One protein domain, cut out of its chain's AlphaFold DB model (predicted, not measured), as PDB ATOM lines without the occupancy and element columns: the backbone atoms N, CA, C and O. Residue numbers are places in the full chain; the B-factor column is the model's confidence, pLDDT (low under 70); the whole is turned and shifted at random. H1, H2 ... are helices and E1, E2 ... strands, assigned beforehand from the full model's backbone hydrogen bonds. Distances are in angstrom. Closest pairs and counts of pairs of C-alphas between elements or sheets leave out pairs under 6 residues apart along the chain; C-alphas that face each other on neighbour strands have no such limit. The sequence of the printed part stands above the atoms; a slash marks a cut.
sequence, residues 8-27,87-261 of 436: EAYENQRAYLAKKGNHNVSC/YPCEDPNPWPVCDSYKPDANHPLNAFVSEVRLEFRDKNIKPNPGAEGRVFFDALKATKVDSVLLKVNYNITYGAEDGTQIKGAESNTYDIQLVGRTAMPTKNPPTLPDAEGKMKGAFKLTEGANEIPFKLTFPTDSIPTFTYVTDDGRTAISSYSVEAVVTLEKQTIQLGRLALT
ATOM      1  N   GLU A   8      -6.672  45.322   4.401       39.66
ATOM      2  CA  GLU A   8      -6.053  45.852   3.188       39.66
ATOM      3  C   GLU A   8      -6.808  47.074   2.634       39.66
ATOM      4  O   GLU A   8      -6.181  48.007   2.150       39.66
ATOM      5  N   ALA A   9      -8.141  47.142   2.748       40.16
ATOM      6  CA  ALA A   9      -8.911  48.325   2.345       40.16
ATOM      7  C   ALA A   9      -8.644  49.522   3.278       40.16
ATOM      8  O   ALA A   9      -8.491  50.650   2.806       40.16
ATOM      9  N   TYR A  10      -8.503  49.260   4.582       47.09
ATOM     10  CA  TYR A  10      -8.085  50.226   5.601       47.09
ATOM     11  C   TYR A  10      -6.669  50.761   5.338       47.09
ATOM     12  O   TYR A  10      -6.477  51.977   5.239       47.09
ATOM     13  N   GLU A  11      -5.686  49.875   5.154       47.25
ATOM     14  CA  GLU A  11      -4.308  50.280   4.853       47.25
ATOM     15  C   GLU A  11      -4.201  50.962   3.483       47.25
ATOM     16  O   GLU A  11      -3.447  51.920   3.324       47.25
ATOM     17  N   ASN A  12      -5.026  50.578   2.505       46.16
ATOM     18  CA  ASN A  12      -5.061  51.233   1.201       46.16
ATOM     19  C   ASN A  12      -5.694  52.635   1.267       46.16
ATOM     20  O   ASN A  12      -5.193  53.554   0.613       46.16
ATOM     21  N   GLN A  13      -6.736  52.853   2.077       47.22
ATOM     22  CA  GLN A  13      -7.326  54.185   2.277       47.22
ATOM     23  C   GLN A  13      -6.389  55.096   3.082       47.22
ATOM     24  O   GLN A  13      -6.212  56.272   2.748       47.22
ATOM     25  N   ARG A  14      -5.688  54.535   4.072       50.22
ATOM     26  CA  ARG A  14      -4.590  55.197   4.784       50.22
ATOM     27  C   ARG A  14      -3.433  55.550   3.842       50.22
ATOM     28  O   ARG A  14      -2.937  56.675   3.890       50.22
ATOM     29  N   ALA A  15      -3.039  54.646   2.947       48.94
ATOM     30  CA  ALA A  15      -1.994  54.871   1.949       48.94
ATOM     31  C   ALA A  15      -2.401  55.910   0.891       48.94
ATOM     32  O   ALA A  15      -1.563  56.707   0.464       48.94
ATOM     33  N   TYR A  16      -3.678  55.952   0.495       48.28
ATOM     34  CA  TYR A  16      -4.228  56.988  -0.384       48.28
ATOM     35  C   TYR A  16      -4.111  58.383   0.252       48.28
ATOM     36  O   TYR A  16      -3.627  59.320  -0.385       48.28
ATOM     37  N   LEU A  17      -4.467  58.508   1.534       47.53
ATOM     38  CA  LEU A  17      -4.368  59.764   2.287       47.53
ATOM     39  C   LEU A  17      -2.907  60.162   2.573       47.53
ATOM     40  O   LEU A  17      -2.552  61.337   2.461       47.53
ATOM     41  N   ALA A  18      -2.033  59.190   2.850       48.56
ATOM     42  CA  ALA A  18      -0.600  59.415   3.038       48.56
ATOM     43  C   ALA A  18       0.101  59.877   1.746       48.56
ATOM     44  O   ALA A  18       0.946  60.771   1.792       48.56
ATOM     45  N   LYS A  19      -0.279  59.336   0.577       44.19
ATOM     46  CA  LYS A  19       0.255  59.759  -0.734       44.19
ATOM     47  C   LYS A  19      -0.122  61.191  -1.119       44.19
ATOM     48  O   LYS A  19       0.597  61.801  -1.904       44.19
ATOM     49  N   LYS A  20      -1.206  61.746  -0.566       46.44
ATOM     50  CA  LYS A  20      -1.607  63.148  -0.779       46.44
ATOM     51  C   LYS A  20      -0.971  64.146   0.204       46.44
ATOM     52  O   LYS A  20      -1.338  65.314   0.194       46.44
ATOM     53  N   GLY A  21       0.004  63.717   1.014       32.72
ATOM     54  CA  GLY A  21       0.815  64.608   1.854       32.72
ATOM     55  C   GLY A  21       0.164  65.041   3.171       32.72
ATOM     56  O   GLY A  21       0.670  65.946   3.829       32.72
ATOM     57  N   ASN A  22      -0.934  64.402   3.585       41.84
ATOM     58  CA  ASN A  22      -1.698  64.820   4.759       41.84
ATOM     59  C   ASN A  22      -1.329  63.985   6.005       41.84
ATOM     60  O   ASN A  22      -2.024  63.046   6.393       41.84
ATOM     61  N   HIS A  23      -0.194  64.308   6.637       37.19
ATOM     62  CA  HIS A  23       0.330  63.567   7.799       37.19
ATOM     63  C   HIS A  23      -0.558  63.640   9.056       37.19
ATOM     64  O   HIS A  23      -0.521  62.716   9.869       37.19
ATOM     65  N   ASN A  24      -1.414  64.661   9.191       38.72
ATOM     66  CA  ASN A  24      -2.315  64.804  10.345       38.72
ATOM     67  C   ASN A  24      -3.459  63.774  10.366       38.72
ATOM     68  O   ASN A  24      -3.960  63.434  11.437       38.72
ATOM     69  N   VAL A  25      -3.827  63.202   9.213       38.75
ATOM     70  CA  VAL A  25      -4.924  62.223   9.124       38.75
ATOM     71  C   VAL A  25      -4.485  60.842   9.640       38.75
ATOM     72  O   VAL A  25      -5.277  60.122  10.245       38.75
ATOM     73  N   SER A  26      -3.198  60.488   9.518       34.38
ATOM     74  CA  SER A  26      -2.671  59.203  10.016       34.38
ATOM     75  C   SER A  26      -2.733  59.066  11.543       34.38
ATOM     76  O   SER A  26      -2.758  57.939  12.039       34.38
ATOM     77  N   CYS A  27      -2.733  60.172  12.290       31.31
ATOM     78  CA  CYS A  27      -2.826  60.144  13.751       31.31
ATOM     79  C   CYS A  27      -4.270  59.919  14.229       31.31
ATOM     80  O   CYS A  27      -4.478  59.241  15.233       31.31
ATOM     81  N   TYR A  87     -27.190  24.898  28.798       55.50
ATOM     82  CA  TYR A  87     -26.297  25.082  27.643       55.50
ATOM     83  C   TYR A  87     -24.834  25.089  28.119       55.50
ATOM     84  O   TYR A  87     -24.265  26.167  28.326       55.50
ATOM     85  N   PRO A  88     -24.223  23.914  28.363       63.78
ATOM     86  CA  PRO A  88     -22.784  23.849  28.592       63.78
ATOM     87  C   PRO A  88     -22.053  24.359  27.343       63.78
ATOM     88  O   PRO A  88     -22.425  24.023  26.220       63.78
ATOM     89  N   CYS A  89     -21.035  25.195  27.539       72.88
ATOM     90  CA  CYS A  89     -20.253  25.750  26.439       72.88
ATOM     91  C   CYS A  89     -19.272  24.696  25.894       72.88
ATOM     92  O   CYS A  89     -18.469  24.153  26.651       72.88
ATOM     93  N   GLU A  90     -19.325  24.415  24.588       70.62
ATOM     94  CA  GLU A  90     -18.440  23.431  23.939       70.62
ATOM     95  C   GLU A  90     -17.014  23.970  23.694       70.62
ATOM     96  O   GLU A  90     -16.064  23.190  23.665       70.62
ATOM     97  N   ASP A  91     -16.851  25.293  23.557       80.69
ATOM     98  CA  ASP A  91     -15.562  25.964  23.332       80.69
ATOM     99  C   ASP A  91     -15.412  27.209  24.230       80.69
ATOM    100  O   ASP A  91     -15.970  28.272  23.920       80.69
ATOM    101  N   PRO A  92     -14.653  27.114  25.337       82.62
ATOM    102  CA  PRO A  92     -14.475  28.217  26.274       82.62
ATOM    103  C   PRO A  92     -13.501  29.291  25.771       82.62
ATOM    104  O   PRO A  92     -13.359  30.329  26.423       82.62
ATOM    105  N   ASN A  93     -12.818  29.092  24.638       89.19
ATOM    106  CA  ASN A  93     -11.888  30.098  24.131       89.19
ATOM    107  C   ASN A  93     -12.647  31.356  23.673       89.19
ATOM    108  O   ASN A  93     -13.703  31.227  23.048       89.19
ATOM    109  N   PRO A  94     -12.138  32.569  23.974       90.31
ATOM    110  CA  PRO A  94     -12.772  33.798  23.510       90.31
ATOM    111  C   PRO A  94     -12.829  33.849  21.983       90.31
ATOM    112  O   PRO A  94     -11.854  33.511  21.307       90.31
ATOM    113  N   TRP A  95     -13.954  34.305  21.432       93.56
ATOM    114  CA  TRP A  95     -14.038  34.615  20.002       93.56
ATOM    115  C   TRP A  95     -13.266  35.898  19.645       93.56
ATOM    116  O   TRP A  95     -12.980  36.706  20.529       93.56
ATOM    117  N   PRO A  96     -12.940  36.121  18.353       90.19
ATOM    118  CA  PRO A  96     -12.051  37.211  17.933       90.19
ATOM    119  C   PRO A  96     -12.531  38.622  18.289       90.19
ATOM    120  O   PRO A  96     -11.712  39.519  18.468       90.19
ATOM    121  N   VAL A  97     -13.848  38.835  18.368       93.06
ATOM    122  CA  VAL A  97     -14.441  40.119  18.750       93.06
ATOM    123  C   VAL A  97     -15.077  39.941  20.117       93.06
ATOM    124  O   VAL A  97     -16.198  39.446  20.214       93.06
ATOM    125  N   CYS A  98     -14.358  40.311  21.174       94.19
ATOM    126  CA  CYS A  98     -14.813  40.098  22.541       94.19
ATOM    127  C   CYS A  98     -14.521  41.280  23.461       94.19
ATOM    128  O   CYS A  98     -13.500  41.954  23.327       94.19
ATOM    129  N   ASP A  99     -15.404  41.471  24.434       96.00
ATOM    130  CA  ASP A  99     -15.159  42.288  25.619       96.00
ATOM    131  C   ASP A  99     -15.411  41.429  26.858       96.00
ATOM    132  O   ASP A  99     -16.287  40.558  26.845       96.00
ATOM    133  N   SER A 100     -14.630  41.657  27.912       95.25
ATOM    134  CA  SER A 100     -14.650  40.848  29.128       95.25
ATOM    135  C   SER A 100     -14.790  41.706  30.374       95.25
ATOM    136  O   SER A 100     -14.049  42.670  30.563       95.25
ATOM    137  N   TYR A 101     -15.641  41.262  31.289       96.56
ATOM    138  CA  TYR A 101     -15.720  41.765  32.649       96.56
ATOM    139  C   TYR A 101     -15.274  40.691  33.635       96.56
ATOM    140  O   TYR A 101     -15.794  39.574  33.628       96.56
ATOM    141  N   LYS A 102     -14.349  41.059  34.524       96.31
ATOM    142  CA  LYS A 102     -13.885  40.229  35.639       96.31
ATOM    143  C   LYS A 102     -14.219  40.953  36.941       96.31
ATOM    144  O   LYS A 102     -13.770  42.088  37.105       96.31
ATOM    145  N   PRO A 103     -15.020  40.363  37.845       94.25
ATOM    146  CA  PRO A 103     -15.325  41.007  39.112       94.25
ATOM    147  C   PRO A 103     -14.057  41.196  39.949       94.25
ATOM    148  O   PRO A 103     -13.276  40.263  40.126       94.25
ATOM    149  N   ASP A 104     -13.888  42.381  40.530       93.19
ATOM    150  CA  ASP A 104     -12.836  42.607  41.522       93.19
ATOM    151  C   ASP A 104     -13.053  41.741  42.768       93.19
ATOM    152  O   ASP A 104     -14.180  41.361  43.093       93.19
ATOM    153  N   ALA A 105     -11.988  41.523  43.548       91.56
ATOM    154  CA  ALA A 105     -12.026  40.684  44.748       91.56
ATOM    155  C   ALA A 105     -13.163  41.042  45.731       91.56
ATOM    156  O   ALA A 105     -13.745  40.158  46.360       91.56
ATOM    157  N   ASN A 106     -13.491  42.336  45.829       93.06
ATOM    158  CA  ASN A 106     -14.512  42.883  46.726       93.06
ATOM    159  C   ASN A 106     -15.913  42.971  46.095       93.06
ATOM    160  O   ASN A 106     -16.869  43.344  46.777       93.06
ATOM    161  N   HIS A 107     -16.052  42.684  44.800       92.88
ATOM    162  CA  HIS A 107     -17.330  42.786  44.110       92.88
ATOM    163  C   HIS A 107     -18.230  41.592  44.483       92.88
ATOM    164  O   HIS A 107     -17.761  40.452  44.450       92.88
ATOM    165  N   PRO A 108     -19.534  41.788  44.768       93.69
ATOM    166  CA  PRO A 108     -20.419  40.691  45.184       93.69
ATOM    167  C   PRO A 108     -20.495  39.524  44.186       93.69
ATOM    168  O   PRO A 108     -20.764  38.389  44.578       93.69
ATOM    169  N   LEU A 109     -20.240  39.792  42.901       94.62
ATOM    170  CA  LEU A 109     -20.231  38.778  41.842       94.62
ATOM    171  C   LEU A 109     -19.004  37.862  41.839       94.62
ATOM    172  O   LEU A 109     -19.096  36.773  41.279       94.62
ATOM    173  N   ASN A 110     -17.903  38.237  42.499       95.06
ATOM    174  CA  ASN A 110     -16.687  37.416  42.572       95.06
ATOM    175  C   ASN A 110     -16.937  36.047  43.243       95.06
ATOM    176  O   ASN A 110     -16.190  35.099  43.061       95.06
ATOM    177  N   ALA A 111     -18.022  35.907  44.010       94.31
ATOM    178  CA  ALA A 111     -18.415  34.629  44.602       94.31
ATOM    179  C   ALA A 111     -19.198  33.705  43.646       94.31
ATOM    180  O   ALA A 111     -19.592  32.613  44.069       94.31
ATOM    181  N   PHE A 112     -19.508  34.154  42.424       95.62
ATOM    182  CA  PHE A 112     -20.422  33.479  41.492       95.62
ATOM    183  C   PHE A 112     -19.848  33.321  40.088       95.62
ATOM    184  O   PHE A 112     -20.096  32.297  39.463       95.62
ATOM    185  N   VAL A 113     -19.096  34.302  39.595       96.25
ATOM    186  CA  VAL A 113     -18.506  34.287  38.253       96.25
ATOM    187  C   VAL A 113     -17.065  34.780  38.315       96.25
ATOM    188  O   VAL A 113     -16.761  35.706  39.063       96.25
ATOM    189  N   SER A 114     -16.185  34.161  37.538       96.00
ATOM    190  CA  SER A 114     -14.810  34.624  37.316       96.00
ATOM    191  C   SER A 114     -14.755  35.625  36.159       96.00
ATOM    192  O   SER A 114     -13.980  36.581  36.198       96.00
ATOM    193  N   GLU A 115     -15.595  35.427  35.139       96.12
ATOM    194  CA  GLU A 115     -15.606  36.226  33.919       96.12
ATOM    195  C   GLU A 115     -16.980  36.197  33.232       96.12
ATOM    196  O   GLU A 115     -17.662  35.171  33.182       96.12
ATOM    197  N   VAL A 116     -17.373  37.338  32.665       97.56
ATOM    198  CA  VAL A 116     -18.515  37.465  31.752       97.56
ATOM    199  C   VAL A 116     -18.027  38.124  30.469       97.56
ATOM    200  O   VAL A 116     -17.322  39.131  30.541       97.56
ATOM    201  N   ARG A 117     -18.392  37.585  29.303       97.50
ATOM    202  CA  ARG A 117     -17.956  38.115  28.002       97.50
ATOM    203  C   ARG A 117     -19.119  38.315  27.048       97.50
ATOM    204  O   ARG A 117     -20.044  37.505  27.013       97.50
ATOM    205  N   LEU A 118     -19.046  39.375  26.253       97.81
ATOM    206  CA  LEU A 118     -19.850  39.544  25.046       97.81
ATOM    207  C   LEU A 118     -18.937  39.230  23.876       97.81
ATOM    208  O   LEU A 118     -17.829  39.755  23.810       97.81
ATOM    209  N   GLU A 119     -19.396  38.378  22.972       97.00
ATOM    210  CA  GLU A 119     -18.554  37.852  21.911       97.00
ATOM    211  C   GLU A 119     -19.293  37.806  20.579       97.00
ATOM    212  O   GLU A 119     -20.479  37.478  20.535       97.00
ATOM    213  N   PHE A 120     -18.570  38.075  19.495       95.44
ATOM    214  CA  PHE A 120     -19.002  37.874  18.116       95.44
ATOM    215  C   PHE A 120     -17.942  37.088  17.345       95.44
ATOM    216  O   PHE A 120     -16.740  37.260  17.557       95.44
ATOM    217  N   ARG A 121     -18.384  36.213  16.433       92.38
ATOM    218  CA  ARG A 121     -17.451  35.439  15.590       92.38
ATOM    219  C   ARG A 121     -16.688  36.319  14.605       92.38
ATOM    220  O   ARG A 121     -15.577  35.981  14.217       92.38
ATOM    221  N   ASP A 122     -17.325  37.401  14.178       90.44
ATOM    222  CA  ASP A 122     -16.831  38.329  13.172       90.44
ATOM    223  C   ASP A 122     -17.362  39.732  13.494       90.44
ATOM    224  O   ASP A 122     -18.477  39.881  14.000       90.44
ATOM    225  N   LYS A 123     -16.569  40.759  13.186       88.50
ATOM    226  CA  LYS A 123     -16.997  42.160  13.261       88.50
ATOM    227  C   LYS A 123     -17.954  42.507  12.116       88.50
ATOM    228  O   LYS A 123     -18.725  43.457  12.234       88.50
ATOM    229  N   ASN A 124     -17.898  41.763  11.011       86.12
ATOM    230  CA  ASN A 124     -18.662  42.029   9.801       86.12
ATOM    231  C   ASN A 124     -20.016  41.332   9.838       86.12
ATOM    232  O   ASN A 124     -20.127  40.109   9.949       86.12
ATOM    233  N   ILE A 125     -21.071  42.131   9.714       84.19
ATOM    234  CA  ILE A 125     -22.444  41.644   9.717       84.19
ATOM    235  C   ILE A 125     -22.724  40.996   8.363       84.19
ATOM    236  O   ILE A 125     -22.641  41.641   7.318       84.19
ATOM    237  N   LYS A 126     -23.099  39.714   8.361       76.38
ATOM    238  CA  LYS A 126     -23.401  39.000   7.118       76.38
ATOM    239  C   LYS A 126     -24.808  39.347   6.620       76.38
ATOM    240  O   LYS A 126     -25.734  39.462   7.432       76.38
ATOM    241  N   PRO A 127     -25.022  39.457   5.294       64.25
ATOM    242  CA  PRO A 127     -26.364  39.564   4.735       64.25
ATOM    243  C   PRO A 127     -27.169  38.338   5.135       64.25
ATOM    244  O   PRO A 127     -26.749  37.231   4.820       64.25
ATOM    245  N   ASN A 128     -28.293  38.558   5.825       67.00
ATOM    246  CA  ASN A 128     -29.224  37.536   6.301       67.00
ATOM    247  C   ASN A 128     -28.550  36.164   6.552       67.00
ATOM    248  O   ASN A 128     -28.563  35.290   5.683       67.00
ATOM    249  N   PRO A 129     -27.953  35.984   7.735       59.97
ATOM    250  CA  PRO A 129     -28.771  36.163   8.925       59.97
ATOM    251  C   PRO A 129     -28.191  37.090  10.005       59.97
ATOM    252  O   PRO A 129     -28.608  37.013  11.157       59.97
ATOM    253  N   GLY A 130     -27.271  37.983   9.635       83.38
ATOM    254  CA  GLY A 130     -26.729  39.009  10.523       83.38
ATOM    255  C   GLY A 130     -25.430  38.593  11.218       83.38
ATOM    256  O   GLY A 130     -24.546  38.028  10.574       83.38
ATOM    257  N   ALA A 131     -25.286  38.914  12.506       90.75
ATOM    258  CA  ALA A 131     -24.077  38.652  13.291       90.75
ATOM    259  C   ALA A 131     -24.306  37.565  14.348       90.75
ATOM    260  O   ALA A 131     -25.217  37.659  15.172       90.75
ATOM    261  N   GLU A 132     -23.463  36.535  14.333       93.69
ATOM    262  CA  GLU A 132     -23.460  35.477  15.347       93.69
ATOM    263  C   GLU A 132     -22.702  35.947  16.582       93.69
ATOM    264  O   GLU A 132     -21.526  36.313  16.491       93.69
ATOM    265  N   GLY A 133     -23.380  35.912  17.725       95.25
ATOM    266  CA  GLY A 133     -22.811  36.318  18.995       95.25
ATOM    267  C   GLY A 133     -23.167  35.368  20.126       95.25
ATOM    268  O   GLY A 133     -24.037  34.504  20.005       95.25
ATOM    269  N   ARG A 134     -22.480  35.531  21.250       96.00
ATOM    270  CA  ARG A 134     -22.837  34.872  22.504       96.00
ATOM    271  C   ARG A 134     -22.541  35.768  23.692       96.00
ATOM    272  O   ARG A 134     -21.663  36.629  23.635       96.00
ATOM    273  N   VAL A 135     -23.279  35.547  24.773       96.94
ATOM    274  CA  VAL A 135     -22.875  36.012  26.101       96.94
ATOM    275  C   VAL A 135     -22.338  34.811  26.859       96.94
ATOM    276  O   VAL A 135     -23.073  33.856  27.108       96.94
ATOM    277  N   PHE A 136     -21.049  34.840  27.165       97.19
ATOM    278  CA  PHE A 136     -20.343  33.766  27.846       97.19
ATOM    279  C   PHE A 136     -20.216  34.067  29.340       97.19
ATOM    280  O   PHE A 136     -20.000  35.214  29.733       97.19
ATOM    281  N   PHE A 137     -20.296  33.018  30.155       96.88
ATOM    282  CA  PHE A 137     -20.112  33.071  31.600       96.88
ATOM    283  C   PHE A 137     -19.185  31.943  32.041       96.88
ATOM    284  O   PHE A 137     -19.473  30.779  31.772       96.88
ATOM    285  N   ASP A 138     -18.130  32.275  32.779       96.12
ATOM    286  CA  ASP A 138     -17.393  31.292  33.575       96.12
ATOM    287  C   ASP A 138     -17.865  31.400  35.030       96.12
ATOM    288  O   ASP A 138     -17.586  32.371  35.742       96.12
ATOM    289  N   ALA A 139     -18.710  30.452  35.433       96.31
ATOM    290  CA  ALA A 139     -19.385  30.463  36.720       96.31
ATOM    291  C   ALA A 139     -18.605  29.635  37.744       96.31
ATOM    292  O   ALA A 139     -18.372  28.445  37.565       96.31
ATOM    293  N   LEU A 140     -18.275  30.238  38.881       96.00
ATOM    294  CA  LEU A 140     -17.563  29.574  39.976       96.00
ATOM    295  C   LEU A 140     -18.457  28.616  40.777       96.00
ATOM    296  O   LEU A 140     -17.961  27.821  41.567       96.00
ATOM    297  N   LYS A 141     -19.781  28.731  40.628       94.19
ATOM    298  CA  LYS A 141     -20.791  27.826  41.189       94.19
ATOM    299  C   LYS A 141     -22.127  28.031  40.482       94.19
ATOM    300  O   LYS A 141     -22.336  29.050  39.826       94.19
ATOM    301  N   ALA A 142     -23.066  27.112  40.696       94.12
ATOM    302  CA  ALA A 142     -24.420  27.251  40.168       94.12
ATOM    303  C   ALA A 142     -25.091  28.560  40.633       94.12
ATOM    304  O   ALA A 142     -25.117  28.886  41.823       94.12
ATOM    305  N   THR A 143     -25.643  29.310  39.681       94.38
ATOM    306  CA  THR A 143     -26.249  30.635  39.892       94.38
ATOM    307  C   THR A 143     -27.273  30.916  38.789       94.38
ATOM    308  O   THR A 143     -27.592  30.034  37.988       94.38
ATOM    309  N   LYS A 144     -27.844  32.121  38.746       93.19
ATOM    310  CA  LYS A 144     -28.818  32.517  37.730       93.19
ATOM    311  C   LYS A 144     -28.523  33.899  37.158       93.19
ATOM    312  O   LYS A 144     -28.235  34.849  37.882       93.19
ATOM    313  N   VAL A 145     -28.701  34.024  35.853       95.69
ATOM    314  CA  VAL A 145     -28.760  35.299  35.145       95.69
ATOM    315  C   VAL A 145     -30.219  35.747  35.131       95.69
ATOM    316  O   VAL A 145     -31.082  35.087  34.549       95.69
ATOM    317  N   ASP A 146     -30.514  36.858  35.798       94.38
ATOM    318  CA  ASP A 146     -31.861  37.424  35.870       94.38
ATOM    319  C   ASP A 146     -32.253  38.099  34.542       94.38
ATOM    320  O   ASP A 146     -33.417  38.027  34.132       94.38
ATOM    321  N   SER A 147     -31.299  38.751  33.864       96.75
ATOM    322  CA  SER A 147     -31.519  39.347  32.546       96.75
ATOM    323  C   SER A 147     -30.232  39.574  31.747       96.75
ATOM    324  O   SER A 147     -29.146  39.750  32.295       96.75
ATOM    325  N   VAL A 148     -30.391  39.612  30.424       97.50
ATOM    326  CA  VAL A 148     -29.373  40.054  29.463       97.50
ATOM    327  C   VAL A 148     -30.052  40.985  28.472       97.50
ATOM    328  O   VAL A 148     -30.993  40.570  27.787       97.50
ATOM    329  N   LEU A 149     -29.601  42.234  28.418       97.06
ATOM    330  CA  LEU A 149     -30.055  43.259  27.486       97.06
ATOM    331  C   LEU A 149     -28.905  43.620  26.546       97.06
ATOM    332  O   LEU A 149     -27.876  44.112  26.999       97.06
ATOM    333  N   LEU A 150     -29.091  43.408  25.249       97.19
ATOM    334  CA  LEU A 150     -28.181  43.916  24.228       97.19
ATOM    335  C   LEU A 150     -28.633  45.318  23.829       97.19
ATOM    336  O   LEU A 150     -29.814  45.529  23.557       97.19
ATOM    337  N   LYS A 151     -27.706  46.268  23.767       96.50
ATOM    338  CA  LYS A 151     -27.967  47.613  23.258       96.50
ATOM    339  C   LYS A 151     -27.192  47.803  21.968       96.50
ATOM    340  O   LYS A 151     -25.964  47.896  21.979       96.50
ATOM    341  N   VAL A 152     -27.916  47.848  20.858       95.00
ATOM    342  CA  VAL A 152     -27.352  48.094  19.531       95.00
ATOM    343  C   VAL A 152     -27.400  49.590  19.274       95.00
ATOM    344  O   VAL A 152     -28.470  50.171  19.123       95.00
ATOM    345  N   ASN A 153     -26.240  50.225  19.237       94.06
ATOM    346  CA  ASN A 153     -26.097  51.652  19.003       94.06
ATOM    347  C   ASN A 153     -25.746  51.889  17.537       94.06
ATOM    348  O   ASN A 153     -24.693  51.451  17.079       94.06
ATOM    349  N   TYR A 154     -26.606  52.616  16.836       92.25
ATOM    350  CA  TYR A 154     -26.332  53.205  15.534       92.25
ATOM    351  C   TYR A 154     -26.002  54.686  15.728       92.25
ATOM    352  O   TYR A 154     -26.803  55.433  16.292       92.25
ATOM    353  N   ASN A 155     -24.833  55.123  15.269       91.88
ATOM    354  CA  ASN A 155     -24.426  56.521  15.356       91.88
ATOM    355  C   ASN A 155     -24.007  57.053  13.994       91.88
ATOM    356  O   ASN A 155     -23.175  56.447  13.318       91.88
ATOM    357  N   ILE A 156     -24.513  58.241  13.675       91.69
ATOM    358  CA  ILE A 156     -23.975  59.106  12.635       91.69
ATOM    359  C   ILE A 156     -23.333  60.338  13.270       91.69
ATOM    360  O   ILE A 156     -23.949  61.024  14.088       91.69
ATOM    361  N   THR A 157     -22.089  60.625  12.903       92.62
ATOM    362  CA  THR A 157     -21.351  61.795  13.384       92.62
ATOM    363  C   THR A 157     -20.718  62.555  12.229       92.62
ATOM    364  O   THR A 157     -20.263  61.974  11.241       92.62
ATOM    365  N   TYR A 158     -20.687  63.877  12.366       91.56
ATOM    366  CA  TYR A 158     -19.997  64.782  11.458       91.56
ATOM    367  C   TYR A 158     -18.852  65.445  12.214       91.56
ATOM    368  O   TYR A 158     -19.071  66.032  13.271       91.56
ATOM    369  N   GLY A 159     -17.633  65.305  11.705       89.19
ATOM    370  CA  GLY A 159     -16.420  65.871  12.283       89.19
ATOM    371  C   GLY A 159     -15.977  67.115  11.524       89.19
ATOM    372  O   GLY A 159     -15.943  67.103  10.291       89.19
ATOM    373  N   ALA A 160     -15.628  68.172  12.251       85.44
ATOM    374  CA  ALA A 160     -14.971  69.354  11.706       85.44
ATOM    375  C   ALA A 160     -13.444  69.158  11.618       85.44
ATOM    376  O   ALA A 160     -12.895  68.193  12.148       85.44
ATOM    377  N   GLU A 161     -12.756  70.090  10.952       83.75
ATOM    378  CA  GLU A 161     -11.295  70.049  10.740       83.75
ATOM    379  C   GLU A 161     -10.502  70.078  12.055       83.75
ATOM    380  O   GLU A 161      -9.424  69.495  12.151       83.75
ATOM    381  N   ASP A 162     -11.047  70.729  13.086       81.25
ATOM    382  CA  ASP A 162     -10.454  70.830  14.423       81.25
ATOM    383  C   ASP A 162     -10.699  69.588  15.303       81.25
ATOM    384  O   ASP A 162     -10.281  69.546  16.461       81.25
ATOM    385  N   GLY A 163     -11.381  68.573  14.761       76.94
ATOM    386  CA  GLY A 163     -11.716  67.336  15.455       76.94
ATOM    387  C   GLY A 163     -12.993  67.385  16.289       76.94
ATOM    388  O   GLY A 163     -13.358  66.362  16.875       76.94
ATOM    389  N   THR A 164     -13.697  68.520  16.351       86.38
ATOM    390  CA  THR A 164     -15.010  68.576  17.004       86.38
ATOM    391  C   THR A 164     -16.021  67.714  16.252       86.38
ATOM    392  O   THR A 164     -16.036  67.675  15.023       86.38
ATOM    393  N   GLN A 165     -16.871  66.994  16.989       87.62
ATOM    394  CA  GLN A 165     -17.886  66.116  16.407       87.62
ATOM    395  C   GLN A 165     -19.288  66.572  16.792       87.62
ATOM    396  O   GLN A 165     -19.578  66.832  17.960       87.62
ATOM    397  N   ILE A 166     -20.179  66.597  15.807       88.56
ATOM    398  CA  ILE A 166     -21.612  66.789  16.004       88.56
ATOM    399  C   ILE A 166     -22.354  65.499  15.661       88.56
ATOM    400  O   ILE A 166     -22.067  64.823  14.673       88.56
ATOM    401  N   LYS A 167     -23.322  65.142  16.502       87.75
ATOM    402  CA  LYS A 167     -24.171  63.969  16.300       87.75
ATOM    403  C   LYS A 167     -25.238  64.282  15.250       87.75
ATOM    404  O   LYS A 167     -25.928  65.294  15.357       87.75
ATOM    405  N   GLY A 168     -25.381  63.420  14.249       83.62
ATOM    406  CA  GLY A 168     -26.457  63.506  13.266       83.62
ATOM    407  C   GLY A 168     -27.789  62.989  13.819       83.62
ATOM    408  O   GLY A 168     -27.823  62.190  14.762       83.62
ATOM    409  N   ALA A 169     -28.887  63.450  13.217       81.38
ATOM    410  CA  ALA A 169     -30.247  63.263  13.725       81.38
ATOM    411  C   ALA A 169     -30.729  61.800  13.754       81.38
ATOM    412  O   ALA A 169     -31.528  61.449  14.615       81.38
ATOM    413  N   GLU A 170     -30.231  60.942  12.859       80.38
ATOM    414  CA  GLU A 170     -30.694  59.549  12.730       80.38
ATOM    415  C   GLU A 170     -30.084  58.571  13.746       80.38
ATOM    416  O   GLU A 170     -30.466  57.403  13.787       80.38
ATOM    417  N   SER A 171     -29.131  59.014  14.566       85.50
ATOM    418  CA  SER A 171     -28.474  58.140  15.543       85.50
ATOM    419  C   SER A 171     -29.472  57.599  16.574       85.50
ATOM    420  O   SER A 171     -30.207  58.375  17.189       85.50
ATOM    421  N   ASN A 172     -29.445  56.294  16.842       89.44
ATOM    422  CA  ASN A 172     -30.417  55.630  17.707       89.44
ATOM    423  C   ASN A 172     -29.804  54.461  18.495       89.44
ATOM    424  O   ASN A 172     -28.806  53.872  18.083       89.44
ATOM    425  N   THR A 173     -30.436  54.095  19.608       92.56
ATOM    426  CA  THR A 173     -30.090  52.906  20.397       92.56
ATOM    427  C   THR A 173     -31.289  51.967  20.431       92.56
ATOM    428  O   THR A 173     -32.403  52.382  20.748       92.56
ATOM    429  N   TYR A 174     -31.057  50.697  20.101       92.38
ATOM    430  CA  TYR A 174     -32.062  49.642  20.112       92.38
ATOM    431  C   TYR A 174     -31.792  48.677  21.260       92.38
ATOM    432  O   TYR A 174     -30.750  48.023  21.306       92.38
ATOM    433  N   ASP A 175     -32.763  48.577  22.159       94.00
ATOM    434  CA  ASP A 175     -32.722  47.712  23.331       94.00
ATOM    435  C   ASP A 175     -33.352  46.351  22.996       94.00
ATOM    436  O   ASP A 175     -34.555  46.244  22.748       94.00
ATOM    437  N   ILE A 176     -32.539  45.294  22.999       93.75
ATOM    438  CA  ILE A 176     -32.937  43.925  22.659       93.75
ATOM    439  C   ILE A 176     -32.787  43.042  23.898       93.75
ATOM    440  O   ILE A 176     -31.685  42.664  24.300       93.75
ATOM    441  N   GLN A 177     -33.912  42.688  24.522       95.12
ATOM    442  CA  GLN A 177     -33.913  41.788  25.674       95.12
ATOM    443  C   GLN A 177     -33.677  40.342  25.216       95.12
ATOM    444  O   GLN A 177     -34.579  39.713  24.658       95.12
ATOM    445  N   LEU A 178     -32.479  39.817  25.485       94.75
ATOM    446  CA  LEU A 178     -32.098  38.443  25.167       94.75
ATOM    447  C   LEU A 178     -32.569  37.461  26.245       94.75
ATOM    448  O   LEU A 178     -33.165  36.442  25.925       94.75
ATOM    449  N   VAL A 179     -32.378  37.796  27.522       94.44
ATOM    450  CA  VAL A 179     -32.888  37.016  28.664       94.44
ATOM    451  C   VAL A 179     -33.710  37.914  29.565       94.44
ATOM    452  O   VAL A 179     -33.281  39.025  29.867       94.44
ATOM    453  N   GLY A 180     -34.875  37.448  30.010       91.94
ATOM    454  CA  GLY A 180     -35.681  38.141  31.013       91.94
ATOM    455  C   GLY A 180     -37.183  37.956  30.820       91.94
ATOM    456  O   GLY A 180     -37.652  37.210  29.963       91.94
ATOM    457  N   ARG A 181     -37.990  38.646  31.634       84.00
ATOM    458  CA  ARG A 181     -39.462  38.483  31.634       84.00
ATOM    459  C   ARG A 181     -40.134  38.911  30.327       84.00
ATOM    460  O   ARG A 181     -41.177  38.363  29.977       84.00
ATOM    461  N   THR A 182     -39.560  39.902  29.652       82.44
ATOM    462  CA  THR A 182     -40.092  40.539  28.438       82.44
ATOM    463  C   THR A 182     -39.447  40.019  27.156       82.44
ATOM    464  O   THR A 182     -39.848  40.443  26.074       82.44
ATOM    465  N   ALA A 183     -38.483  39.099  27.257       77.75
ATOM    466  CA  ALA A 183     -37.865  38.461  26.104       77.75
ATOM    467  C   ALA A 183     -38.927  37.632  25.366       77.75
ATOM    468  O   ALA A 183     -39.350  36.568  25.824       77.75
ATOM    469  N   MET A 184     -39.419  38.171  24.252       74.62
ATOM    470  CA  MET A 184     -40.398  37.515  23.393       74.62
ATOM    471  C   MET A 184     -39.723  37.066  22.100       74.62
ATOM    472  O   MET A 184     -38.922  37.837  21.564       74.62
ATOM    473  N   PRO A 185     -40.061  35.873  21.577       67.50
ATOM    474  CA  PRO A 185     -39.559  35.406  20.290       67.50
ATOM    475  C   PRO A 185     -39.747  36.454  19.189       67.50
ATOM    476  O   PRO A 185     -40.740  37.189  19.170       67.50
ATOM    477  N   THR A 186     -38.777  36.516  18.284       66.19
ATOM    478  CA  THR A 186     -38.731  37.425  17.135       66.19
ATOM    479  C   THR A 186     -39.986  37.286  16.265       66.19
ATOM    480  O   THR A 186     -40.456  36.179  15.995       66.19
ATOM    481  N   LYS A 187     -40.535  38.415  15.797       64.00
ATOM    482  CA  LYS A 187     -41.514  38.424  14.699       64.00
ATOM    483  C   LYS A 187     -40.747  38.463  13.380       64.00
ATOM    484  O   LYS A 187     -39.891  39.325  13.214       64.00
ATOM    485  N   ASN A 188     -41.084  37.581  12.441       62.22
ATOM    486  CA  ASN A 188     -40.418  37.532  11.140       62.22
ATOM    487  C   ASN A 188     -41.248  38.235  10.051       62.22
ATOM    488  O   ASN A 188     -42.435  37.917   9.926       62.22
ATOM    489  N   PRO A 189     -40.646  39.114   9.220       62.12
ATOM    490  CA  PRO A 189     -39.304  39.706   9.338       62.12
ATOM    491  C   PRO A 189     -39.263  40.903  10.318       62.12
ATOM    492  O   PRO A 189     -40.257  41.627  10.436       62.12
ATOM    493  N   PRO A 190     -38.128  41.143  11.004       66.75
ATOM    494  CA  PRO A 190     -37.996  42.256  11.938       66.75
ATOM    495  C   PRO A 190     -37.929  43.604  11.200       66.75
ATOM    496  O   PRO A 190     -37.283  43.734  10.161       66.75
ATOM    497  N   THR A 191     -38.599  44.624  11.746       72.88
ATOM    498  CA  THR A 191     -38.591  46.004  11.214       72.88
ATOM    499  C   THR A 191     -37.545  46.901  11.879       72.88
ATOM    500  O   THR A 191     -37.355  48.032  11.452       72.88
ATOM    501  N   LEU A 192     -36.902  46.421  12.945       84.56
ATOM    502  CA  LEU A 192     -35.819  47.061  13.697       84.56
ATOM    503  C   LEU A 192     -34.748  46.000  13.992       84.56
ATOM    504  O   LEU A 192     -35.069  44.814  13.891       84.56
ATOM    505  N   PRO A 193     -33.507  46.375  14.357       88.31
ATOM    506  CA  PRO A 193     -32.529  45.407  14.841       88.31
ATOM    507  C   PRO A 193     -33.121  44.545  15.960       88.31
ATOM    508  O   PRO A 193     -33.760  45.063  16.877       88.31
ATOM    509  N   ASP A 194     -32.937  43.233  15.861       90.81
ATOM    510  CA  ASP A 194     -33.455  42.266  16.826       90.81
ATOM    511  C   ASP A 194     -32.543  41.034  16.911       90.81
ATOM    512  O   ASP A 194     -31.650  40.878  16.086       90.81
ATOM    513  N   ALA A 195     -32.750  40.135  17.871       90.88
ATOM    514  CA  ALA A 195     -31.963  38.912  18.005       90.88
ATOM    515  C   ALA A 195     -32.817  37.637  18.050       90.88
ATOM    516  O   ALA A 195     -33.860  37.586  18.707       90.88
ATOM    517  N   GLU A 196     -32.340  36.579  17.394       90.75
ATOM    518  CA  GLU A 196     -32.750  35.200  17.684       90.75
ATOM    519  C   GLU A 196     -32.025  34.696  18.948       90.75
ATOM    520  O   GLU A 196     -31.000  35.252  19.343       90.75
ATOM    521  N   GLY A 197     -32.539  33.635  19.582       88.50
ATOM    522  CA  GLY A 197     -31.962  33.075  20.820       88.50
ATOM    523  C   GLY A 197     -32.528  33.665  22.118       88.50
ATOM    524  O   GLY A 197     -31.982  33.454  23.196       88.50
ATOM    525  N   LYS A 198     -33.638  34.409  22.039       91.44
ATOM    526  CA  LYS A 198     -34.288  35.010  23.211       91.44
ATOM    527  C   LYS A 198     -34.893  33.964  24.146       91.44
ATOM    528  O   LYS A 198     -35.640  33.091  23.708       91.44
ATOM    529  N   MET A 199     -34.655  34.123  25.445       90.25
ATOM    530  CA  MET A 199     -35.131  33.227  26.499       90.25
ATOM    531  C   MET A 199     -35.975  33.971  27.530       90.25
ATOM    532  O   MET A 199     -35.562  34.976  28.114       90.25
ATOM    533  N   LYS A 200     -37.177  33.450  27.786       88.69
ATOM    534  CA  LYS A 200     -38.092  34.016  28.775       88.69
ATOM    535  C   LYS A 200     -37.719  33.554  30.182       88.69
ATOM    536  O   LYS A 200     -37.588  32.362  30.432       88.69
ATOM    537  N   GLY A 201     -37.682  34.494  31.121       87.62
ATOM    538  CA  GLY A 201     -37.356  34.215  32.522       87.62
ATOM    539  C   GLY A 201     -35.858  34.303  32.805       87.62
ATOM    540  O   GLY A 201     -35.121  34.899  32.028       87.62
ATOM    541  N   ALA A 202     -35.447  33.775  33.957       88.06
ATOM    542  CA  ALA A 202     -34.042  33.728  34.346       88.06
ATOM    543  C   ALA A 202     -33.351  32.520  33.701       88.06
ATOM    544  O   ALA A 202     -33.960  31.460  33.558       88.06
ATOM    545  N   PHE A 203     -32.078  32.676  33.363       91.25
ATOM    546  CA  PHE A 203     -31.236  31.619  32.818       91.25
ATOM    547  C   PHE A 203     -30.386  31.003  33.932       91.25
ATOM    548  O   PHE A 203     -29.812  31.732  34.738       91.25
ATOM    549  N   LYS A 204     -30.332  29.672  34.027       93.56
ATOM    550  CA  LYS A 204     -29.555  28.969  35.060       93.56
ATOM    551  C   LYS A 204     -28.132  28.733  34.550       93.56
ATOM    552  O   LYS A 204     -27.967  28.234  33.444       93.56
ATOM    553  N   LEU A 205     -27.131  29.059  35.363       94.06
ATOM    554  CA  LEU A 205     -25.732  28.718  35.108       94.06
ATOM    555  C   LEU A 205     -25.352  27.478  35.917       94.06
ATOM    556  O   LEU A 205     -25.685  27.376  37.102       94.06
ATOM    557  N   THR A 206     -24.629  26.565  35.280       94.06
ATOM    558  CA  THR A 206     -23.908  25.475  35.949       94.06
ATOM    559  C   THR A 206     -22.493  25.922  36.304       94.06
ATOM    560  O   THR A 206     -22.020  26.915  35.767       94.06
ATOM    561  N   GLU A 207     -21.821  25.241  37.230       94.31
ATOM    562  CA  GLU A 207     -20.407  25.527  37.509       94.31
ATOM    563  C   GLU A 207     -19.546  25.270  36.257       94.31
ATOM    564  O   GLU A 207     -19.733  24.266  35.570       94.31
ATOM    565  N   GLY A 208     -18.622  26.185  35.965       93.81
ATOM    566  CA  GLY A 208     -17.782  26.203  34.771       93.81
ATOM    567  C   GLY A 208     -18.335  27.070  33.634       93.81
ATOM    568  O   GLY A 208     -19.038  28.061  33.845       93.81
ATOM    569  N   ALA A 209     -17.990  26.695  32.404       94.81
ATOM    570  CA  ALA A 209     -18.273  27.468  31.202       94.81
ATOM    571  C   ALA A 209     -19.724  27.299  30.711       94.81
ATOM    572  O   ALA A 209     -20.177  26.194  30.403       94.81
ATOM    573  N   ASN A 210     -20.433  28.415  30.566       95.50
ATOM    574  CA  ASN A 210     -21.802  28.484  30.060       95.50
ATOM    575  C   ASN A 210     -21.892  29.537  28.952       95.50
ATOM    576  O   ASN A 210     -21.157  30.528  28.955       95.50
ATOM    577  N   GLU A 211     -22.846  29.375  28.040       94.25
ATOM    578  CA  GLU A 211     -23.094  30.370  27.001       94.25
ATOM    579  C   GLU A 211     -24.575  30.587  26.714       94.25
ATOM    580  O   GLU A 211     -25.415  29.699  26.854       94.25
ATOM    581  N   ILE A 212     -24.877  31.808  26.282       94.81
ATOM    582  CA  ILE A 212     -26.164  32.198  25.730       94.81
ATOM    583  C   ILE A 212     -25.919  32.601  24.274       94.81
ATOM    584  O   ILE A 212     -25.529  33.749  24.025       94.81
ATOM    585  N   PRO A 213     -26.090  31.677  23.313       94.69
ATOM    586  CA  PRO A 213     -25.906  31.988  21.906       94.69
ATOM    587  C   PRO A 213     -27.064  32.849  21.401       94.69
ATOM    588  O   PRO A 213     -28.227  32.651  21.760       94.69
ATOM    589  N   PHE A 214     -26.748  33.801  20.534       93.44
ATOM    590  CA  PHE A 214     -27.735  34.634  19.872       93.44
ATOM    591  C   PHE A 214     -27.310  34.968  18.452       93.44
ATOM    592  O   PHE A 214     -26.154  34.836  18.045       93.44
ATOM    593  N   LYS A 215     -28.278  35.448  17.687       93.00
ATOM    594  CA  LYS A 215     -28.048  35.876  16.317       93.00
ATOM    595  C   LYS A 215     -28.670  37.233  16.105       93.00
ATOM    596  O   LYS A 215     -29.891  37.355  16.080       93.00
ATOM    597  N   LEU A 216     -27.828  38.250  16.004       91.88
ATOM    598  CA  LEU A 216     -28.269  39.617  15.828       91.88
ATOM    599  C   LEU A 216     -28.664  39.841  14.370       91.88
ATOM    600  O   LEU A 216     -27.829  39.819  13.471       91.88
ATOM    601  N   THR A 217     -29.949  40.063  14.154       88.00
ATOM    602  CA  THR A 217     -30.578  40.326  12.865       88.00
ATOM    603  C   THR A 217     -30.834  41.814  12.689       88.00
ATOM    604  O   THR A 217     -31.145  42.541  13.633       88.00
ATOM    605  N   PHE A 218     -30.736  42.269  11.448       85.06
ATOM    606  CA  PHE A 218     -30.958  43.657  11.079       85.06
ATOM    607  C   PHE A 218     -31.967  43.721   9.935       85.06
ATOM    608  O   PHE A 218     -31.952  42.845   9.062       85.06
ATOM    609  N   PRO A 219     -32.813  44.759   9.891       78.06
ATOM    610  CA  PRO A 219     -33.634  45.042   8.727       78.06
ATOM    611  C   PRO A 219     -32.774  45.184   7.469       78.06
ATOM    612  O   PRO A 219     -31.673  45.737   7.512       78.06
ATOM    613  N   THR A 220     -33.291  44.724   6.330       68.69
ATOM    614  CA  THR A 220     -32.599  44.806   5.028       68.69
ATOM    615  C   THR A 220     -32.353  46.239   4.554       68.69
ATOM    616  O   THR A 220     -31.585  46.457   3.622       68.69
ATOM    617  N   ASP A 221     -33.032  47.211   5.160       70.50
ATOM    618  CA  ASP A 221     -32.893  48.643   4.918       70.50
ATOM    619  C   ASP A 221     -32.057  49.373   5.973       70.50
ATOM    620  O   ASP A 221     -32.029  50.603   5.976       70.50
ATOM    621  N   SER A 222     -31.345  48.636   6.830       83.25
ATOM    622  CA  SER A 222     -30.363  49.230   7.738       83.25
ATOM    623  C   SER A 222     -29.305  50.008   6.955       83.25
ATOM    624  O   SER A 222     -28.900  49.625   5.853       83.25
ATOM    625  N   ILE A 223     -28.874  51.122   7.536       86.81
ATOM    626  CA  ILE A 223     -27.885  52.013   6.937       86.81
ATOM    627  C   ILE A 223     -26.510  51.338   7.025       86.81
ATOM    628  O   ILE A 223     -26.173  50.793   8.072       86.81
ATOM    629  N   PRO A 224     -25.691  51.347   5.963       89.44
ATOM    630  CA  PRO A 224     -24.353  50.785   6.043       89.44
ATOM    631  C   PRO A 224     -23.425  51.604   6.943       89.44
ATOM    632  O   PRO A 224     -23.556  52.820   7.099       89.44
ATOM    633  N   THR A 225     -22.437  50.924   7.509       90.31
ATOM    634  CA  THR A 225     -21.263  51.551   8.120       90.31
ATOM    635  C   THR A 225     -20.436  52.190   7.014       90.31
ATOM    636  O   THR A 225     -20.172  51.571   5.985       90.31
ATOM    637  N   PHE A 226     -20.034  53.442   7.202       89.44
ATOM    638  CA  PHE A 226     -19.161  54.126   6.255       89.44
ATOM    639  C   PHE A 226     -18.323  55.185   6.956       89.44
ATOM    640  O   PHE A 226     -18.677  55.706   8.012       89.44
ATOM    641  N   THR A 227     -17.208  55.534   6.326       88.88
ATOM    642  CA  THR A 227     -16.400  56.692   6.694       88.88
ATOM    643  C   THR A 227     -16.098  57.484   5.434       88.88
ATOM    644  O   THR A 227     -15.524  56.975   4.472       88.88
ATOM    645  N   TYR A 228     -16.510  58.742   5.442       89.31
ATOM    646  CA  TYR A 228     -16.179  59.721   4.426       89.31
ATOM    647  C   TYR A 228     -15.260  60.770   5.038       89.31
ATOM    648  O   TYR A 228     -15.541  61.263   6.129       89.31
ATOM    649  N   VAL A 229     -14.190  61.120   4.326       87.44
ATOM    650  CA  VAL A 229     -13.242  62.164   4.725       87.44
ATOM    651  C   VAL A 229     -13.016  63.099   3.544       87.44
ATOM    652  O   VAL A 229     -12.796  62.643   2.418       87.44
ATOM    653  N   THR A 230     -13.113  64.399   3.790       85.69
ATOM    654  CA  THR A 230     -12.760  65.453   2.832       85.69
ATOM    655  C   THR A 230     -11.249  65.661   2.773       85.69
ATOM    656  O   THR A 230     -10.509  65.240   3.659       85.69
ATOM    657  N   ASP A 231     -10.768  66.362   1.745       83.00
ATOM    658  CA  ASP A 231      -9.335  66.661   1.616       83.00
ATOM    659  C   ASP A 231      -8.803  67.550   2.766       83.00
ATOM    660  O   ASP A 231      -7.629  67.453   3.119       83.00
ATOM    661  N   ASP A 232      -9.666  68.363   3.386       83.62
ATOM    662  CA  ASP A 232      -9.355  69.200   4.558       83.62
ATOM    663  C   ASP A 232      -9.530  68.484   5.915       83.62
ATOM    664  O   ASP A 232      -9.247  69.062   6.960       83.62
ATOM    665  N   GLY A 233      -9.922  67.204   5.921       84.06
ATOM    666  CA  GLY A 233      -9.965  66.375   7.131       84.06
ATOM    667  C   GLY A 233     -11.300  66.354   7.879       84.06
ATOM    668  O   GLY A 233     -11.402  65.677   8.899       84.06
ATOM    669  N   ARG A 234     -12.345  67.014   7.369       89.19
ATOM    670  CA  ARG A 234     -13.721  66.861   7.868       89.19
ATOM    671  C   ARG A 234     -14.256  65.464   7.575       89.19
ATOM    672  O   ARG A 234     -13.927  64.860   6.553       89.19
ATOM    673  N   THR A 235     -15.121  64.950   8.445       91.19
ATOM    674  CA  THR A 235     -15.564  63.551   8.369       91.19
ATOM    675  C   THR A 235     -17.075  63.394   8.448       91.19
ATOM    676  O   THR A 235     -17.738  64.121   9.176       91.19
ATOM    677  N   ALA A 236     -17.623  62.391   7.769       92.12
ATOM    678  CA  ALA A 236     -18.947  61.844   8.059       92.12
ATOM    679  C   ALA A 236     -18.795  60.347   8.335       92.12
ATOM    680  O   ALA A 236     -18.242  59.619   7.506       92.12
ATOM    681  N   ILE A 237     -19.234  59.903   9.508       91.38
ATOM    682  CA  ILE A 237     -19.025  58.537   9.988       91.38
ATOM    683  C   ILE A 237     -20.374  57.949  10.385       91.38
ATOM    684  O   ILE A 237     -21.099  58.540  11.178       91.38
ATOM    685  N   SER A 238     -20.684  56.775   9.845       92.25
ATOM    686  CA  SER A 238     -21.801  55.918  10.243       92.25
ATOM    687  C   SER A 238     -21.218  54.660  10.873       92.25
ATOM    688  O   SER A 238     -20.343  54.036  10.271       92.25
ATOM    689  N   SER A 239     -21.668  54.298  12.073       92.38
ATOM    690  CA  SER A 239     -21.098  53.186  12.840       92.38
ATOM    691  C   SER A 239     -22.145  52.432  13.652       92.38
ATOM    692  O   SER A 239     -23.112  53.024  14.145       92.38
ATOM    693  N   TYR A 240     -21.910  51.129  13.826       93.12
ATOM    694  CA  TYR A 240     -22.661  50.277  14.738       93.12
ATOM    695  C   TYR A 240     -21.772  49.814  15.886       93.12
ATOM    696  O   TYR A 240     -20.595  49.506  15.709       93.12
ATOM    697  N   SER A 241     -22.350  49.735  17.079       94.69
ATOM    698  CA  SER A 241     -21.713  49.070  18.213       94.69
ATOM    699  C   SER A 241     -22.739  48.353  19.072       94.69
ATOM    700  O   SER A 241     -23.894  48.772  19.144       94.69
ATOM    701  N   VAL A 242     -22.326  47.279  19.733       96.56
ATOM    702  CA  VAL A 242     -23.172  46.508  20.639       96.56
ATOM    703  C   VAL A 242     -22.526  46.474  22.011       96.56
ATOM    704  O   VAL A 242     -21.348  46.164  22.137       96.56
ATOM    705  N   GLU A 243     -23.303  46.797  23.036       96.12
ATOM    706  CA  GLU A 243     -22.949  46.561  24.438       96.12
ATOM    707  C   GLU A 243     -23.971  45.610  25.059       96.12
ATOM    708  O   GLU A 243     -25.117  45.527  24.607       96.12
ATOM    709  N   ALA A 244     -23.570  44.904  26.111       97.44
ATOM    710  CA  ALA A 244     -24.467  44.057  26.881       97.44
ATOM    711  C   ALA A 244     -24.561  44.561  28.319       97.44
ATOM    712  O   ALA A 244     -23.556  44.842  28.971       97.44
ATOM    713  N   VAL A 245     -25.788  44.648  28.819       97.81
ATOM    714  CA  VAL A 245     -26.093  44.885  30.228       97.81
ATOM    715  C   VAL A 245     -26.635  43.584  30.798       97.81
ATOM    716  O   VAL A 245     -27.661  43.075  30.341       97.81
ATOM    717  N   VAL A 246     -25.931  43.036  31.780       97.62
ATOM    718  CA  VAL A 246     -26.225  41.726  32.360       97.62
ATOM    719  C   VAL A 246     -26.581  41.901  33.825       97.62
ATOM    720  O   VAL A 246     -25.821  42.508  34.578       97.62
ATOM    721  N   THR A 247     -27.720  41.352  34.238       97.19
ATOM    722  CA  THR A 247     -28.099  41.267  35.650       97.19
ATOM    723  C   THR A 247     -27.992  39.820  36.116       97.19
ATOM    724  O   THR A 247     -28.706  38.951  35.617       97.19
ATOM    725  N   LEU A 248     -27.120  39.560  37.089       95.00
ATOM    726  CA  LEU A 248     -26.905  38.259  37.726       95.00
ATOM    727  C   LEU A 248     -26.865  38.462  39.241       95.00
ATOM    728  O   LEU A 248     -26.250  39.409  39.724       95.00
ATOM    729  N   GLU A 249     -27.563  37.613  39.994       91.69
ATOM    730  CA  GLU A 249     -27.677  37.722  41.460       91.69
ATOM    731  C   GLU A 249     -28.023  39.144  41.949       91.69
ATOM    732  O   GLU A 249     -27.477  39.649  42.934       91.69
ATOM    733  N   LYS A 250     -28.959  39.810  41.253       89.94
ATOM    734  CA  LYS A 250     -29.382  41.203  41.506       89.94
ATOM    735  C   LYS A 250     -28.292  42.273  41.341       89.94
ATOM    736  O   LYS A 250     -28.555  43.434  41.654       89.94
ATOM    737  N   GLN A 251     -27.104  41.920  40.864       95.69
ATOM    738  CA  GLN A 251     -26.069  42.874  40.478       95.69
ATOM    739  C   GLN A 251     -26.122  43.085  38.972       95.69
ATOM    740  O   GLN A 251     -26.284  42.129  38.217       95.69
ATOM    741  N   THR A 252     -25.972  44.333  38.542       96.38
ATOM    742  CA  THR A 252     -25.951  44.685  37.123       96.38
ATOM    743  C   THR A 252     -24.548  45.098  36.729       96.38
ATOM    744  O   THR A 252     -23.962  45.977  37.357       96.38
ATOM    745  N   ILE A 253     -24.044  44.487  35.666       96.19
ATOM    746  CA  ILE A 253     -22.778  44.839  35.032       96.19
ATOM    747  C   ILE A 253     -23.044  45.300  33.603       96.19
ATOM    748  O   ILE A 253     -24.015  44.881  32.965       96.19
ATOM    749  N   GLN A 254     -22.177  46.171  33.106       96.00
ATOM    750  CA  GLN A 254     -22.187  46.618  31.723       96.00
ATOM    751  C   GLN A 254     -20.857  46.228  31.094       96.00
ATOM    752  O   GLN A 254     -19.801  46.595  31.604       96.00
ATOM    753  N   LEU A 255     -20.939  45.469  30.008       95.69
ATOM    754  CA  LEU A 255     -19.793  45.136  29.177       95.69
ATOM    755  C   LEU A 255     -19.476  46.304  28.240       95.69
ATOM    756  O   LEU A 255     -20.342  47.135  27.937       95.69
ATOM    757  N   GLY A 256     -18.228  46.360  27.794       90.44
ATOM    758  CA  GLY A 256     -17.738  47.309  26.811       90.44
ATOM    759  C   GLY A 256     -18.483  47.226  25.478       90.44
ATOM    760  O   GLY A 256     -19.249  46.302  25.189       90.44
ATOM    761  N   ARG A 257     -18.271  48.253  24.652       93.44
ATOM    762  CA  ARG A 257     -18.883  48.358  23.326       93.44
ATOM    763  C   ARG A 257     -18.020  47.658  22.294       93.44
ATOM    764  O   ARG A 257     -16.881  48.052  22.071       93.44
ATOM    765  N   LEU A 258     -18.613  46.701  21.597       95.06
ATOM    766  CA  LEU A 258     -18.005  46.040  20.452       95.06
ATOM    767  C   LEU A 258     -18.474  46.712  19.171       95.06
ATOM    768  O   LEU A 258     -19.676  46.790  18.916       95.06
ATOM    769  N   ALA A 259     -17.539  47.219  18.374       93.50
ATOM    770  CA  ALA A 259     -17.848  47.785  17.068       93.50
ATOM    771  C   ALA A 259     -18.227  46.671  16.081       93.50
ATOM    772  O   ALA A 259     -17.531  45.661  15.985       93.50
ATOM    773  N   LEU A 260     -19.311  46.881  15.334       91.88
ATOM    774  CA  LEU A 260     -19.726  46.012  14.238       91.88
ATOM    775  C   LEU A 260     -19.777  46.812  12.936       91.88
ATOM    776  O   LEU A 260     -20.129  47.992  12.928       91.88
ATOM    777  N   THR A 261     -19.471  46.143  11.831       89.69
ATOM    778  CA  THR A 261     -19.504  46.720  10.488       89.69
ATOM    779  C   THR A 261     -20.725  46.198   9.754       89.69
ATOM    780  O   THR A 261     -20.840  45.002   9.480       89.69
TER     781      THR A 261
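AT A GLANCE: This is residues 8 to 27 and 87 to 261 of the 436 residues of the protein "Arrestin_N domain-containing protein" of Schistocephalus solidus (UniProt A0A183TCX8). Two twisted sheets lie partly face to face as a sandwich, and the two long strands E4 and E11 run out past the smaller sheet as an arm, with E5 and E10 at its far end. H1 lies alongside that far end, off to one side of E10, with residues 8 to 13 standing free, and little H2 sits at the opposite end of the sandwich. The printed part has 195 residues, with two named helices and 13 named strands in the order H1 E1 H2 E2, then E3 to E13; of the 108 residues in named elements 92 are in strands, and the class is mostly strand. The larger sheet is branched, and the smaller runs E1 E2 E3 E9 E7, both antiparallel. The whole is only just compact, close to loose, with a radius of gyration of the C-alphas of 19.3 A and spans of 59 by 41 by 29 A.

IN THESE COORDINATES: In the larger sheet, E4 holds residues 143 to 159, 45.8 A long, from C-alpha 143 at (-26.249, 30.635, 39.892), and bends by 51 degrees at residue 156. E11 holds 235 to 248, 40.4 A. E5 is 165 to 167, E6 172 to 180, E8 203 to 205, E10 226 to 229, E12 251 to 254, and E13 258 to 260, ending at (-19.726, 46.012, 14.238). In the smaller sheet, E1 is 97 to 101, E2 113 to 120, E3 131 to 139, 25.3 A, E7 194 to 196, and E9 208 to 217, 29.0 A. H1 is residues 8 to 19, 15.8 A, from (-6.053, 45.852, 3.188), and H2 is 108 to 111.

HOW THE PARTS SIT: E4 and E11 are antiparallel at 168 degrees, with N 151 and O 243 2.8 A apart. E5, E6 and E8 lie on one side of E4, E11 on the other side; between the neighbours E4 and E6, N 150 and O 176 are within hydrogen-bond range at 2.9 A. E10, E12 and E13 lie on the other side of E11 from E4. E10, E11 and E12 form a meander, each strand the antiparallel neighbour of the one before; N 228 and O 236 are 2.8 A apart. In the smaller sheet, E3 and E9 are antiparallel at 160 degrees, with N 135 and O 212 3.0 A apart. In the sandwich, two sheets face to face, the facing parts are 8.9 A centre to centre, their strands at 39 degrees. H2 only grazes the larger sheet. H1 is on neither sheet. In H1 every O i to N i+4 pair is within hydrogen-bond range; H2 is too short for such a pair.

THE WHOLE: The C-alphas of Gly 21 and Ala 142, the two farthest apart, are 59.2 A apart. Residues 28 to 86 are not printed, and C-alphas 27 and 87 are 44.4 A apart across the cut. The link E6 to E7 is long, with 13 residues. The mean pLDDT of the printed part is 84.3; residues 8 to 27, 87 to 88, 127 to 129, 185 to 190 and 220 are under 70.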